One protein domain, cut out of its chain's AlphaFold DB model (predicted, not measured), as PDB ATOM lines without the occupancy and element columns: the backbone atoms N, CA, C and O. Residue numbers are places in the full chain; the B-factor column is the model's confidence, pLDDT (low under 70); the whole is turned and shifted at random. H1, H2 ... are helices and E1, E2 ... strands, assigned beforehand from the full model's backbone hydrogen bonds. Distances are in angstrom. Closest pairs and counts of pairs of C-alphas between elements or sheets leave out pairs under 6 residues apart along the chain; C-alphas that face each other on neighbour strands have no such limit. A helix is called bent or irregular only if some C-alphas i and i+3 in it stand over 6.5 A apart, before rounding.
ATOM      1  N   CYS A   8     -24.251  -1.043 -52.313       49.81
ATOM      2  CA  CYS A   8     -25.332  -1.857 -51.753       49.81
ATOM      3  C   CYS A   8     -25.737  -1.393 -50.345       49.81
ATOM      4  O   CYS A   8     -26.934  -1.329 -50.053       49.81
ATOM      5  N   ILE A   9     -24.762  -1.044 -49.496       53.91
ATOM      6  CA  ILE A   9     -24.996  -0.553 -48.125       53.91
ATOM      7  C   ILE A   9     -25.684   0.816 -48.175       53.91
ATOM      8  O   ILE A   9     -26.714   1.008 -47.525       53.91
ATOM      9  N   LEU A  10     -25.197   1.711 -49.042       60.31
ATOM     10  CA  LEU A  10     -25.799   3.023 -49.274       60.31
ATOM     11  C   LEU A  10     -27.252   2.902 -49.767       60.31
ATOM     12  O   LEU A  10     -28.119   3.677 -49.362       60.31
ATOM     13  N   SER A  11     -27.551   1.893 -50.598       71.12
ATOM     14  CA  SER A  11     -28.916   1.637 -51.076       71.12
ATOM     15  C   SER A  11     -29.863   1.151 -49.967       71.12
ATOM     16  O   SER A  11     -31.026   1.567 -49.926       71.12
ATOM     17  N   ALA A  12     -29.372   0.318 -49.042       81.56
ATOM     18  CA  ALA A  12     -30.172  -0.257 -47.962       81.56
ATOM     19  C   ALA A  12     -30.493   0.780 -46.877       81.56
ATOM     20  O   ALA A  12     -31.626   0.860 -46.398       81.56
ATOM     21  N   GLU A  13     -29.520   1.609 -46.505       86.19
ATOM     22  CA  GLU A  13     -29.724   2.717 -45.567       86.19
ATOM     23  C   GLU A  13     -30.645   3.787 -46.154       86.19
ATOM     24  O   GLU A  13     -31.573   4.241 -45.480       86.19
ATOM     25  N   LEU A  14     -30.474   4.110 -47.442       86.25
ATOM     26  CA  LEU A  14     -31.373   5.010 -48.156       86.25
ATOM     27  C   LEU A  14     -32.806   4.468 -48.185       86.25
ATOM     28  O   LEU A  14     -33.743   5.235 -47.984       86.25
ATOM     29  N   GLN A  15     -32.998   3.163 -48.398       90.19
ATOM     30  CA  GLN A  15     -34.324   2.542 -48.331       90.19
ATOM     31  C   GLN A  15     -34.939   2.635 -46.937       90.19
ATOM     32  O   GLN A  15     -36.105   3.009 -46.819       90.19
ATOM     33  N   LYS A  16     -34.175   2.342 -45.879       92.12
ATOM     34  CA  LYS A  16     -34.655   2.480 -44.495       92.12
ATOM     35  C   LYS A  16     -35.080   3.917 -44.200       92.12
ATOM     36  O   LYS A  16     -36.177   4.134 -43.691       92.12
ATOM     37  N   PHE A  17     -34.247   4.885 -44.575       89.56
ATOM     38  CA  PHE A  17     -34.541   6.310 -44.434       89.56
ATOM     39  C   PHE A  17     -35.809   6.700 -45.204       89.56
ATOM     40  O   PHE A  17     -36.726   7.309 -44.654       89.56
ATOM     41  N   ALA A  18     -35.891   6.302 -46.472       91.75
ATOM     42  CA  ALA A  18     -37.021   6.584 -47.344       91.75
ATOM     43  C   ALA A  18     -38.331   6.016 -46.770       91.75
ATOM     44  O   ALA A  18     -39.328   6.732 -46.677       91.75
ATOM     45  N   ASN A  19     -38.302   4.772 -46.291       93.00
ATOM     46  CA  ASN A  19     -39.442   4.114 -45.657       93.00
ATOM     47  C   ASN A  19     -39.853   4.819 -44.358       93.00
ATOM     48  O   ASN A  19     -41.040   5.072 -44.154       93.00
ATOM     49  N   PHE A  20     -38.889   5.193 -43.512       92.44
ATOM     50  CA  PHE A  20     -39.154   5.898 -42.257       92.44
ATOM     51  C   PHE A  20     -39.894   7.225 -42.483       92.44
ATOM     52  O   PHE A  20     -40.870   7.537 -41.795       92.44
ATOM     53  N   PHE A  21     -39.472   7.981 -43.499       92.44
ATOM     54  CA  PHE A  21     -40.098   9.247 -43.876       92.44
ATOM     55  C   PHE A  21     -41.257   9.104 -44.871       92.44
ATOM     56  O   PHE A  21     -41.825  10.112 -45.285       92.44
ATOM     57  N   ASN A  22     -41.652   7.884 -45.244       91.56
ATOM     58  CA  ASN A  22     -42.696   7.618 -46.238       91.56
ATOM     59  C   ASN A  22     -42.471   8.374 -47.569       91.56
ATOM     60  O   ASN A  22     -43.343   9.079 -48.085       91.56
ATOM     61  N   ILE A  23     -41.256   8.279 -48.100       92.31
ATOM     62  CA  ILE A  23     -40.823   8.853 -49.377       92.31
ATOM     63  C   ILE A  23     -40.253   7.710 -50.221       92.31
ATOM     64  O   ILE A  23     -39.666   6.777 -49.690       92.31
ATOM     65  N   LYS A  24     -40.390   7.759 -51.549       90.38
ATOM     66  CA  LYS A  24     -39.769   6.746 -52.416       90.38
ATOM     67  C   LYS A  24     -38.255   6.975 -52.515       90.38
ATOM     68  O   LYS A  24     -37.823   8.078 -52.849       90.38
ATOM     69  N   ALA A  25     -37.456   5.928 -52.299       90.12
ATOM     70  CA  ALA A  25     -35.990   6.009 -52.323       90.12
ATOM     71  C   ALA A  25     -35.428   6.530 -53.661       90.12
ATOM     72  O   ALA A  25     -34.477   7.308 -53.670       90.12
ATOM     73  N   ASN A  26     -36.056   6.174 -54.788       89.06
ATOM     74  CA  ASN A  26     -35.659   6.664 -56.110       89.06
ATOM     75  C   ASN A  26     -35.805   8.189 -56.251       89.06
ATOM     76  O   ASN A  26     -34.961   8.822 -56.874       89.06
ATOM     77  N   ILE A  27     -36.830   8.790 -55.636       89.88
ATOM     78  CA  ILE A  27     -37.035  10.243 -55.633       89.88
ATOM     79  C   ILE A  27     -35.924  10.923 -54.832       89.88
ATOM     80  O   ILE A  27     -35.389  11.937 -55.276       89.88
ATOM     81  N   ILE A  28     -35.560  10.367 -53.672       89.31
ATOM     82  CA  ILE A  28     -34.480  10.908 -52.838       89.31
ATOM     83  C   ILE A  28     -33.149  10.821 -53.587       89.31
ATOM     84  O   ILE A  28     -32.473  11.833 -53.732       89.31
ATOM     85  N   SER A  29     -32.814   9.644 -54.125       89.88
ATOM     86  CA  SER A  29     -31.589   9.435 -54.907       89.88
ATOM     87  C   SER A  29     -31.506  10.392 -56.101       89.88
ATOM     88  O   SER A  29     -30.506  11.084 -56.283       89.88
ATOM     89  N   TYR A  30     -32.599  10.521 -56.860       89.94
ATOM     90  CA  TYR A  30     -32.672  11.447 -57.985       89.94
ATOM     91  C   TYR A  30     -32.419  12.898 -57.560       89.94
ATOM     92  O   TYR A  30     -31.659  13.606 -58.217       89.94
ATOM     93  N   ILE A  31     -33.015  13.350 -56.454       90.81
ATOM     94  CA  ILE A  31     -32.817  14.721 -55.967       90.81
ATOM     95  C   ILE A  31     -31.386  14.940 -55.468       90.81
ATOM     96  O   ILE A  31     -30.817  15.986 -55.760       90.81
ATOM     97  N   LEU A  32     -30.794  13.984 -54.751       87.88
ATOM     98  CA  LEU A  32     -29.461  14.146 -54.161       87.88
ATOM     99  C   LEU A  32     -28.331  14.079 -55.196       87.88
ATOM    100  O   LEU A  32     -27.393  14.877 -55.134       87.88
ATOM    101  N   TYR A  33     -28.420  13.145 -56.146       87.00
ATOM    102  CA  TYR A  33     -27.310  12.833 -57.050       87.00
ATOM    103  C   TYR A  33     -27.483  13.390 -58.462       87.00
ATOM    104  O   TYR A  33     -26.488  13.757 -59.081       87.00
ATOM    105  N   VAL A  34     -28.719  13.478 -58.968       89.56
ATOM    106  CA  VAL A  34     -28.980  13.881 -60.361       89.56
ATOM    107  C   VAL A  34     -29.432  15.333 -60.433       89.56
ATOM    108  O   VAL A  34     -28.742  16.175 -60.995       89.56
ATOM    109  N   LYS A  35     -30.593  15.646 -59.850       91.31
ATOM    110  CA  LYS A  35     -31.192  16.979 -59.957       91.31
ATOM    111  C   LYS A  35     -30.449  18.019 -59.124       91.31
ATOM    112  O   LYS A  35     -30.376  19.167 -59.545       91.31
ATOM    113  N   ARG A  36     -29.908  17.611 -57.975       90.50
ATOM    114  CA  ARG A  36     -29.392  18.476 -56.906       90.50
ATOM    115  C   ARG A  36     -30.473  19.351 -56.256       90.50
ATOM    116  O   ARG A  36     -31.514  19.664 -56.846       90.50
ATOM    117  N   THR A  37     -30.272  19.697 -54.988       90.44
ATOM    118  CA  THR A  37     -31.284  20.376 -54.163       90.44
ATOM    119  C   THR A  37     -31.410  21.855 -54.506       90.44
ATOM    120  O   THR A  37     -32.520  22.383 -54.483       90.44
ATOM    121  N   GLU A  38     -30.321  22.508 -54.899       92.19
ATOM    122  CA  GLU A  38     -30.275  23.896 -55.364       92.19
ATOM    123  C   GLU A  38     -31.199  24.130 -56.570       92.19
ATOM    124  O   GLU A  38     -31.975  25.085 -56.585       92.19
ATOM    125  N   ASN A  39     -31.253  23.176 -57.504       95.00
ATOM    126  CA  ASN A  39     -32.107  23.232 -58.697       95.00
ATOM    127  C   ASN A  39     -33.580  22.899 -58.404       95.00
ATOM    128  O   ASN A  39     -34.403  22.733 -59.312       95.00
ATOM    129  N   CYS A  40     -33.937  22.723 -57.131       95.75
ATOM    130  CA  CYS A  40     -35.306  22.462 -56.711       95.75
ATOM    131  C   CYS A  40     -36.030  23.698 -56.175       95.75
ATOM    132  O   CYS A  40     -37.197  23.556 -55.799       95.75
ATOM    133  N   TYR A  41     -35.387  24.867 -56.176       97.25
ATOM    134  CA  TYR A  41     -35.966  26.123 -55.710       97.25
ATOM    135  C   TYR A  41     -36.162  27.125 -56.845       97.25
ATOM    136  O   TYR A  41     -35.360  27.204 -57.770       97.25
ATOM    137  N   THR A  42     -37.218  27.924 -56.739       96.94
ATOM    138  CA  THR A  42     -37.436  29.111 -57.566       96.94
ATOM    139  C   THR A  42     -37.426  30.348 -56.679       96.94
ATOM    140  O   THR A  42     -38.068  30.368 -55.626       96.94
ATOM    141  N   ALA A  43     -36.668  31.366 -57.085       97.50
ATOM    142  CA  ALA A  43     -36.585  32.635 -56.376       97.50
ATOM    143  C   ALA A  43     -37.614  33.627 -56.930       97.50
ATOM    144  O   ALA A  43     -37.797  33.722 -58.142       97.50
ATOM    145  N   PHE A  44     -38.278  34.365 -56.047       97.19
ATOM    146  CA  PHE A  44     -39.102  35.515 -56.414       97.19
ATOM    147  C   PHE A  44     -39.089  36.558 -55.301       97.19
ATOM    148  O   PHE A  44     -38.841  36.241 -54.135       97.19
ATOM    149  N   GLU A  45     -39.367  37.808 -55.656       97.31
ATOM    150  CA  GLU A  45     -39.365  38.923 -54.716       97.31
ATOM    151  C   GLU A  45     -40.776  39.265 -54.246       97.31
ATOM    152  O   GLU A  45     -41.728  39.298 -55.024       97.31
ATOM    153  N   ILE A  46     -40.899  39.550 -52.951       95.75
ATOM    154  CA  ILE A  46     -42.110  40.117 -52.358       95.75
ATOM    155  C   ILE A  46     -41.751  41.327 -51.501       95.75
ATOM    156  O   ILE A  46     -40.707  41.356 -50.851       95.75
ATOM    157  N   LEU A  47     -42.630  42.323 -51.444       96.69
ATOM    158  CA  LEU A  47     -42.454  43.461 -50.544       96.69
ATOM    159  C   LEU A  47     -42.657  43.034 -49.082       96.69
ATOM    160  O   LEU A  47     -43.611  42.323 -48.751       96.69
ATOM    161  N   LYS A  48     -41.793  43.507 -48.175       94.06
ATOM    162  CA  LYS A  48     -42.028  43.408 -46.725       94.06
ATOM    163  C   LYS A  48     -43.235  44.274 -46.341       94.06
ATOM    164  O   LYS A  48     -43.597  45.208 -47.053       94.06
ATOM    165  N   LYS A  49     -43.836  44.010 -45.173       89.94
ATOM    166  CA  LYS A  49     -45.054  44.693 -44.678       89.94
ATOM    167  C   LYS A  49     -44.998  46.224 -44.794       89.94
ATOM    168  O   LYS A  49     -45.982  46.849 -45.168       89.94
ATOM    169  N   HIS A  50     -43.846  46.817 -44.489       88.25
ATOM    170  CA  HIS A  50     -43.652  48.270 -44.516       88.25
ATOM    171  C   HIS A  50     -43.310  48.832 -45.906       88.25
ATOM    172  O   HIS A  50     -43.061  50.025 -46.018       88.25
ATOM    173  N   LYS A  51     -43.279  47.992 -46.951       84.44
ATOM    174  CA  LYS A  51     -43.041  48.324 -48.370       84.44
ATOM    175  C   LYS A  51     -41.721  49.037 -48.707       84.44
ATOM    176  O   LYS A  51     -41.497  49.345 -49.868       84.44
ATOM    177  N   LYS A  52     -40.843  49.266 -47.727       87.31
ATOM    178  CA  LYS A  52     -39.522  49.893 -47.923       87.31
ATOM    179  C   LYS A  52     -38.446  48.929 -48.423       87.31
ATOM    180  O   LYS A  52     -37.447  49.360 -48.973       87.31
ATOM    181  N   GLU A  53     -38.645  47.637 -48.200       93.56
ATOM    182  CA  GLU A  53     -37.652  46.598 -48.458       93.56
ATOM    183  C   GLU A  53     -38.338  45.382 -49.080       93.56
ATOM    184  O   GLU A  53     -39.487  45.062 -48.743       93.56
ATOM    185  N   THR A  54     -37.620  44.675 -49.947       95.50
ATOM    186  CA  THR A  54     -38.045  43.398 -50.522       95.50
ATOM    187  C   THR A  54     -37.504  42.221 -49.706       95.50
ATOM    188  O   THR A  54     -36.560  42.330 -48.923       95.50
ATOM    189  N   ARG A  55     -38.160  41.069 -49.840       94.75
ATOM    190  CA  ARG A  55     -37.700  39.766 -49.365       94.75
ATOM    191  C   ARG A  55     -37.647  38.833 -50.566       94.75
ATOM    192  O   ARG A  55     -38.664  38.641 -51.230       94.75
ATOM    193  N   ILE A  56     -36.491  38.217 -50.782       97.12
ATOM    194  CA  ILE A  56     -36.351  37.116 -51.732       97.12
ATOM    195  C   ILE A  56     -36.890  35.848 -51.063       97.12
ATOM    196  O   ILE A  56     -36.493  35.496 -49.949       97.12
ATOM    197  N   ILE A  57     -37.828  35.179 -51.723       96.94
ATOM    198  CA  ILE A  57     -38.385  33.896 -51.305       96.94
ATOM    199  C   ILE A  57     -37.839  32.812 -52.221       96.94
ATOM    200  O   ILE A  57     -38.041  32.867 -53.429       96.94
ATOM    201  N   HIS A  58     -37.217  31.791 -51.632       97.25
ATOM    202  CA  HIS A  58     -36.839  30.563 -52.328       97.25
ATOM    203  C   HIS A  58     -37.923  29.510 -52.104       97.25
ATOM    204  O   HIS A  58     -37.961  28.850 -51.063       97.25
ATOM    205  N   ALA A  59     -38.837  29.359 -53.060       97.00
ATOM    206  CA  ALA A  59     -39.898  28.367 -52.958       97.00
ATOM    207  C   ALA A  59     -39.449  27.016 -53.529       97.00
ATOM    208  O   ALA A  59     -39.000  26.955 -54.673       97.00
ATOM    209  N   PRO A  60     -39.596  25.912 -52.776       97.56
ATOM    210  CA  PRO A  60     -39.312  24.585 -53.296       97.56
ATOM    211  C   PRO A  60     -40.379  24.164 -54.313       97.56
ATOM    212  O   PRO A  60     -41.571  24.452 -54.156       97.56
ATOM    213  N   ASN A  61     -39.973  23.391 -55.319       95.81
ATOM    214  CA  ASN A  61     -40.905  22.721 -56.220       95.81
ATOM    215  C   ASN A  61     -41.802  21.720 -55.465       95.81
ATOM    216  O   ASN A  61     -41.523  21.311 -54.334       95.81
ATOM    217  N   LYS A  62     -42.895  21.287 -56.108       95.25
ATOM    218  CA  LYS A  62     -43.904  20.403 -55.497       95.25
ATOM    219  C   LYS A  62     -43.302  19.123 -54.900       95.25
ATOM    220  O   LYS A  62     -43.718  18.711 -53.818       95.25
ATOM    221  N   THR A  63     -42.326  18.522 -55.577       93.06
ATOM    222  CA  THR A  63     -41.675  17.282 -55.141       93.06
ATOM    223  C   THR A  63     -40.865  17.500 -53.868       93.06
ATOM    224  O   THR A  63     -41.095  16.809 -52.875       93.06
ATOM    225  N   LEU A  64     -39.975  18.496 -53.858       94.81
ATOM    226  CA  LEU A  64     -39.154  18.811 -52.690       94.81
ATOM    227  C   LEU A  64     -40.018  19.260 -51.504       94.81
ATOM    228  O   LEU A  64     -39.811  18.811 -50.380       94.81
ATOM    229  N   LYS A  65     -41.062  20.055 -51.766       95.81
ATOM    230  CA  LYS A  65     -42.036  20.479 -50.753       95.81
ATOM    231  C   LYS A  65     -42.727  19.295 -50.074       95.81
ATOM    232  O   LYS A  65     -42.958  19.328 -48.867       95.81
ATOM    233  N   ASN A  66     -43.084  18.255 -50.829       95.00
ATOM    234  CA  ASN A  66     -43.719  17.062 -50.268       95.00
ATOM    235  C   ASN A  66     -42.757  16.277 -49.366       95.00
ATOM    236  O   ASN A  66     -43.124  15.882 -48.265       95.00
ATOM    237  N   ILE A  67     -41.508  16.126 -49.809       94.25
ATOM    238  CA  ILE A  67     -40.436  15.494 -49.031       94.25
ATOM    239  C   ILE A  67     -40.219  16.236 -47.710       94.25
ATOM    240  O   ILE A  67     -40.282  15.626 -46.646       94.25
ATOM    241  N   GLN A  68     -40.055  17.560 -47.764       94.44
ATOM    242  CA  GLN A  68     -39.860  18.397 -46.578       94.44
ATOM    243  C   GLN A  68     -41.033  18.301 -45.596       94.44
ATOM    244  O   GLN A  68     -40.814  18.231 -44.390       94.44
ATOM    245  N   ARG A  69     -42.276  18.245 -46.091       95.56
ATOM    246  CA  ARG A  69     -43.471  18.067 -45.247       95.56
ATOM    247  C   ARG A  69     -43.491  16.721 -44.534       95.56
ATOM    248  O   ARG A  69     -43.805  16.680 -43.348       95.56
ATOM    249  N   ASN A  70     -43.158  15.640 -45.235       95.31
ATOM    250  CA  ASN A  70     -43.106  14.312 -44.634       95.31
ATOM    251  C   ASN A  70     -42.028  14.230 -43.547       95.31
ATOM    252  O   ASN A  70     -42.290  13.714 -42.460       95.31
ATOM    253  N   ILE A  71     -40.851  14.803 -43.818       94.62
ATOM    254  CA  ILE A  71     -39.762  14.910 -42.842       94.62
ATOM    255  C   ILE A  71     -40.210  15.721 -41.626       94.62
ATOM    256  O   ILE A  71     -40.141  15.222 -40.508       94.62
ATOM    257  N   ALA A  72     -40.743  16.928 -41.834       94.62
ATOM    258  CA  ALA A  72     -41.210  17.791 -40.752       94.62
ATOM    259  C   ALA A  72     -42.274  17.106 -39.881       94.62
ATOM    260  O   ALA A  72     -42.207  17.180 -38.658       94.62
ATOM    261  N   LYS A  73     -43.216  16.381 -40.499       94.12
ATOM    262  CA  LYS A  73     -44.230  15.606 -39.776       94.12
ATOM    263  C   LYS A  73     -43.589  14.550 -38.873       94.12
ATOM    264  O   LYS A  73     -43.914  14.495 -37.693       94.12
ATOM    265  N   LYS A  74     -42.673  13.739 -39.411       94.75
ATOM    266  CA  LYS A  74     -42.004  12.675 -38.648       94.75
ATOM    267  C   LYS A  74     -41.132  13.219 -37.523       94.75
ATOM    268  O   LYS A  74     -41.189  12.699 -36.417       94.75
ATOM    269  N   LEU A  75     -40.382  14.289 -37.775       93.69
ATOM    270  CA  LEU A  75     -39.584  14.951 -36.741       93.69
ATOM    271  C   LEU A  75     -40.465  15.519 -35.624       93.69
ATOM    272  O   LEU A  75     -40.127  15.390 -34.452       93.69
ATOM    273  N   HIS A  76     -41.620  16.086 -35.966       92.00
ATOM    274  CA  HIS A  76     -42.554  16.599 -34.970       92.00
ATOM    275  C   HIS A  76     -43.216  15.484 -34.143       92.00
ATOM    276  O   HIS A  76     -43.455  15.664 -32.952       92.00
ATOM    277  N   GLU A  77     -43.513  14.327 -34.745       93.38
ATOM    278  CA  GLU A  77     -43.962  13.129 -34.014       93.38
ATOM    279  C   GLU A  77     -42.890  12.672 -33.012       93.38
ATOM    280  O   GLU A  77     -43.186  12.532 -31.827       93.38
ATOM    281  N   LEU A  78     -41.633  12.551 -33.457       94.31
ATOM    282  CA  LEU A  78     -40.510  12.172 -32.593       94.31
ATOM    283  C   LEU A  78     -40.299  13.155 -31.436       94.31
ATOM    284  O   LEU A  78     -40.107  12.726 -30.300       94.31
ATOM    285  N   GLN A  79     -40.359  14.463 -31.702       91.81
ATOM    286  CA  GLN A  79     -40.213  15.481 -30.661       91.81
ATOM    287  C   GLN A  79     -41.306  15.350 -29.595       91.81
ATOM    288  O   GLN A  79     -41.001  15.359 -28.406       91.81
ATOM    289  N   GLN A  80     -42.567  15.164 -29.999       90.62
ATOM    290  CA  GLN A  80     -43.671  14.978 -29.053       90.62
ATOM    291  C   GLN A  80     -43.492  13.723 -28.189       90.62
ATOM    292  O   GLN A  80     -43.840  13.737 -27.007       90.62
ATOM    293  N   ASP A  81     -42.957  12.641 -28.754       94.44
ATOM    294  CA  ASP A  81     -42.692  11.418 -27.998       94.44
ATOM    295  C   ASP A  81     -41.540  11.599 -26.999       94.44
ATOM    296  O   ASP A  81     -41.638  11.135 -25.860       94.44
ATOM    297  N   ILE A  82     -40.485  12.328 -27.381       94.38
ATOM    298  CA  ILE A  82     -39.390  12.720 -26.482       94.38
ATOM    299  C   ILE A  82     -39.924  13.595 -25.345       94.38
ATOM    300  O   ILE A  82     -39.623  13.326 -24.180       94.38
ATOM    301  N   ASP A  83     -40.739  14.601 -25.658       91.25
ATOM    302  CA  ASP A  83     -41.318  15.499 -24.661       91.25
ATOM    303  C   ASP A  83     -42.205  14.730 -23.677       91.25
ATOM    304  O   ASP A  83     -42.082  14.903 -22.463       91.25
ATOM    305  N   ARG A  84     -43.044  13.814 -24.184       91.50
ATOM    306  CA  ARG A  84     -43.900  12.952 -23.359       91.50
ATOM    307  C   ARG A  84     -43.069  12.045 -22.452       91.50
ATOM    308  O   ARG A  84     -43.356  11.961 -21.263       91.50
ATOM    309  N   LYS A  85     -42.037  11.386 -22.990       96.38
ATOM    310  CA  LYS A  85     -41.174  10.464 -22.233       96.38
ATOM    311  C   LYS A  85     -40.410  11.173 -21.115       96.38
ATOM    312  O   LYS A  85     -40.225  10.598 -20.047       96.38
ATOM    313  N   ASN A  86     -39.984  12.411 -21.354       95.38
ATOM    314  CA  ASN A  86     -39.206  13.200 -20.402       95.38
ATOM    315  C   ASN A  86     -40.061  14.147 -19.539       95.38
ATOM    316  O   ASN A  86     -39.506  14.923 -18.766       95.38
ATOM    317  N   ASN A  87     -41.395  14.105 -19.654       92.00
ATOM    318  CA  ASN A  87     -42.321  15.029 -18.985       92.00
ATOM    319  C   ASN A  87     -41.995  16.521 -19.225       92.00
ATOM    320  O   ASN A  87     -42.207  17.369 -18.353       92.00
ATOM    321  N   ILE A  88     -41.488  16.855 -20.416       88.31
ATOM    322  CA  ILE A  88     -41.132  18.225 -20.790       88.31
ATOM    323  C   ILE A  88     -42.410  19.005 -21.107       88.31
ATOM    324  O   ILE A  88     -43.218  18.610 -21.947       88.31
ATOM    325  N   LYS A  89     -42.584  20.159 -20.453       82.50
ATOM    326  CA  LYS A  89     -43.661  21.109 -20.755       82.50
ATOM    327  C   LYS A  89     -43.115  22.252 -21.598       82.50
ATOM    328  O   LYS A  89     -42.346  23.081 -21.116       82.50
ATOM    329  N   THR A  90     -43.537  22.331 -22.852       75.94
ATOM    330  CA  THR A  90     -43.107  23.383 -23.777       75.94
ATOM    331  C   THR A  90     -43.922  24.664 -23.548       75.94
ATOM    332  O   THR A  90     -44.789  25.014 -24.335       75.94
ATOM    333  N   ASN A  91     -43.668  25.384 -22.454       73.19
ATOM    334  CA  ASN A  91     -44.405  26.618 -22.114       73.19
ATOM    335  C   ASN A  91     -43.760  27.905 -22.659       73.19
ATOM    336  O   ASN A  91     -44.287  28.988 -22.438       73.19
ATOM    337  N   ILE A  92     -42.598  27.790 -23.308       77.12
ATOM    338  CA  ILE A  92     -41.795  28.935 -23.766       77.12
ATOM    339  C   ILE A  92     -41.954  29.127 -25.277       77.12
ATOM    340  O   ILE A  92     -42.268  30.216 -25.740       77.12
ATOM    341  N   SER A  93     -41.784  28.057 -26.058       82.19
ATOM    342  CA  SER A  93     -41.977  28.103 -27.510       82.19
ATOM    343  C   SER A  93     -43.466  28.052 -27.857       82.19
ATOM    344  O   SER A  93     -44.150  27.084 -27.510       82.19
ATOM    345  N   HIS A  94     -43.959  29.077 -28.554       84.81
ATOM    346  CA  HIS A  94     -45.318  29.132 -29.114       84.81
ATOM    347  C   HIS A  94     -45.342  29.245 -30.647       84.81
ATOM    348  O   HIS A  94     -46.395  29.048 -31.258       84.81
ATOM    349  N   GLY A  95     -44.210  29.564 -31.280       84.31
ATOM    350  CA  GLY A  95     -44.104  29.700 -32.730       84.31
ATOM    351  C   GLY A  95     -44.081  28.341 -33.423       84.31
ATOM    352  O   GLY A  95     -43.296  27.479 -33.054       84.31
ATOM    353  N   PHE A  96     -44.925  28.160 -34.443       85.19
ATOM    354  CA  PHE A  96     -44.981  26.942 -35.274       85.19
ATOM    355  C   PHE A  96     -45.271  25.634 -34.514       85.19
ATOM    356  O   PHE A  96     -45.099  24.547 -35.062       85.19
ATOM    357  N   GLU A  97     -45.767  25.736 -33.283       86.81
ATOM    358  CA  GLU A  97     -46.091  24.603 -32.422       86.81
ATOM    359  C   GLU A  97     -47.555  24.180 -32.567       86.81
ATOM    360  O   GLU A  97     -48.470  25.007 -32.645       86.81
ATOM    361  N   LYS A  98     -47.807  22.867 -32.550       83.50
ATOM    362  CA  LYS A  98     -49.170  22.333 -32.620       83.50
ATOM    363  C   LYS A  98     -49.968  22.771 -31.390       83.50
ATOM    364  O   LYS A  98     -49.484  22.713 -30.264       83.50
ATOM    365  N   ASN A  99     -51.216  23.187 -31.608       85.88
ATOM    366  CA  ASN A  99     -52.138  23.671 -30.570       85.88
ATOM    367  C   ASN A  99     -51.664  24.922 -29.801       85.88
ATOM    368  O   ASN A  99     -52.267  25.278 -28.790       85.88
ATOM    369  N   LYS A 100     -50.627  25.623 -30.278       88.38
ATOM    370  CA  LYS A 100     -50.217  26.927 -29.750       88.38
ATOM    371  C   LYS A 100     -50.416  28.004 -30.797       88.38
ATOM    372  O   LYS A 100     -50.422  27.751 -31.998       88.38
ATOM    373  N   ASN A 101     -50.642  29.218 -30.324       90.00
ATOM    374  CA  ASN A 101     -50.865  30.370 -31.174       90.00
ATOM    375  C   ASN A 101     -50.429  31.650 -30.449       90.00
ATOM    376  O   ASN A 101     -49.976  31.629 -29.301       90.00
ATOM    377  N   ILE A 102     -50.586  32.780 -31.136       88.81
ATOM    378  CA  ILE A 102     -50.226  34.100 -30.609       88.81
ATOM    379  C   ILE A 102     -51.014  34.414 -29.326       88.81
ATOM    380  O   ILE A 102     -50.457  34.994 -28.396       88.81
ATOM    381  N   ALA A 103     -52.280  33.993 -29.233       89.06
ATOM    382  CA  ALA A 103     -53.104  34.232 -28.051       89.06
ATOM    383  C   ALA A 103     -52.629  33.413 -26.841       89.06
ATOM    384  O   ALA A 103     -52.544  33.959 -25.743       89.06
ATOM    385  N   THR A 104     -52.250  32.142 -27.028       88.12
ATOM    386  CA  THR A 104     -51.709  31.329 -25.926       88.12
ATOM    387  C   THR A 104     -50.375  31.881 -25.420       88.12
ATOM    388  O   THR A 104     -50.139  31.844 -24.216       88.12
ATOM    389  N   ASN A 105     -49.555  32.471 -26.300       85.62
ATOM    390  CA  ASN A 105     -48.329  33.172 -25.904       85.62
ATOM    391  C   ASN A 105     -48.632  34.461 -25.125       85.62
ATOM    392  O   ASN A 105     -48.027  34.747 -24.100       85.62
ATOM    393  N   ALA A 106     -49.609  35.255 -25.566       85.94
ATOM    394  CA  ALA A 106     -49.986  36.475 -24.852       85.94
ATOM    395  C   ALA A 106     -50.553  36.179 -23.451       85.94
ATOM    396  O   ALA A 106     -50.309  36.927 -22.504       85.94
ATOM    397  N   MET A 107     -51.287  35.072 -23.302       86.62
ATOM    398  CA  MET A 107     -51.951  34.712 -22.050       86.62
ATOM    399  C   MET A 107     -50.966  34.466 -20.901       86.62
ATOM    400  O   MET A 107     -51.232  34.908 -19.784       86.62
ATOM    401  N   ILE A 108     -49.814  33.839 -21.165       82.38
ATOM    402  CA  ILE A 108     -48.787  33.587 -20.135       82.38
ATOM    403  C   ILE A 108     -48.102  34.875 -19.645       82.38
ATOM    404  O   ILE A 108     -47.601  34.927 -18.520       82.38
ATOM    405  N   HIS A 109     -48.114  35.928 -20.465       81.69
ATOM    406  CA  HIS A 109     -47.522  37.229 -20.150       81.69
ATOM    407  C   HIS A 109     -48.521  38.220 -19.550       81.69
ATOM    408  O   HIS A 109     -48.131  39.295 -19.087       81.69
ATOM    409  N   LYS A 110     -49.811  37.872 -19.517       83.62
ATOM    410  CA  LYS A 110     -50.836  38.715 -18.908       83.62
ATOM    411  C   LYS A 110     -50.529  38.920 -17.418       83.62
ATOM    412  O   LYS A 110     -50.141  37.989 -16.715       83.62
TER     413      LYS A 110
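This is residues 8 to 110 of the 119 residues of an uncharacterized protein of Campylobacter lari (UniProt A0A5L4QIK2). You are looking at a flat, open model with the long helix H3 through its middle: H1 and H2 make a corner on one side of it, a two-stranded hairpin, E1 and E2, reaches away from its first end, and on the other side residues 86 to 101 fold back from its last end to the small helix H4. Contacts are few, and residues 81 to 87, of which 81 to 85 belong to H3, stick out. The 103 printed residues hold four named helices and two antiparallel strands, in the order H1 H2 E1 E2 H3 H4, mostly helix. The whole is only just loose, close to extended, with a radius of gyration of the C-alphas of 18.8 A and spans of 58 by 46 by 15 A.

Find C-alpha 8 at (-25.332, -1.857, -51.753); from there H1 runs 18.5 A, residues 8 to 20. Next come H2, residues 25 to 35, 14.2 A, and E1, residues 41 to 47, 19.2 A. E2 is residues 54 to 60, 19.1 A. H3, residues 62 to 85, starts at (-43.904, 20.403, -55.497) and runs 34.8 A. H4, residues 102 to 109, 11.2 A, ends at (-47.522, 37.229, -20.150).

H1 touches H2 with residues 14 to 19 alone, at a steep tilt of 66 degrees, opposite ways; their closest C-alphas, Ala 18 and Ala 25, are 5.1 A apart. H2 is irregular, but only just: C-alphas 32 and 35 are 6.7 A apart. H1 and H2 are each near H3. In the hairpin E1 and E2, at 153 degrees, find N 44 and O 57 within hydrogen-bond range at 3.0 A. H4 is apart from H3. Every O i to N i+4 pair is within range in H1 and H3, 6 of 7 in H2 and 2 of 4 in H4.

The farthest C-alphas, Cys 8 and Lys 110, are 58.1 A apart. The printed part has no cut; the link from H3 to H4, 16 residues, is long. Look for pLDDT under 70 at residues 8 to 10.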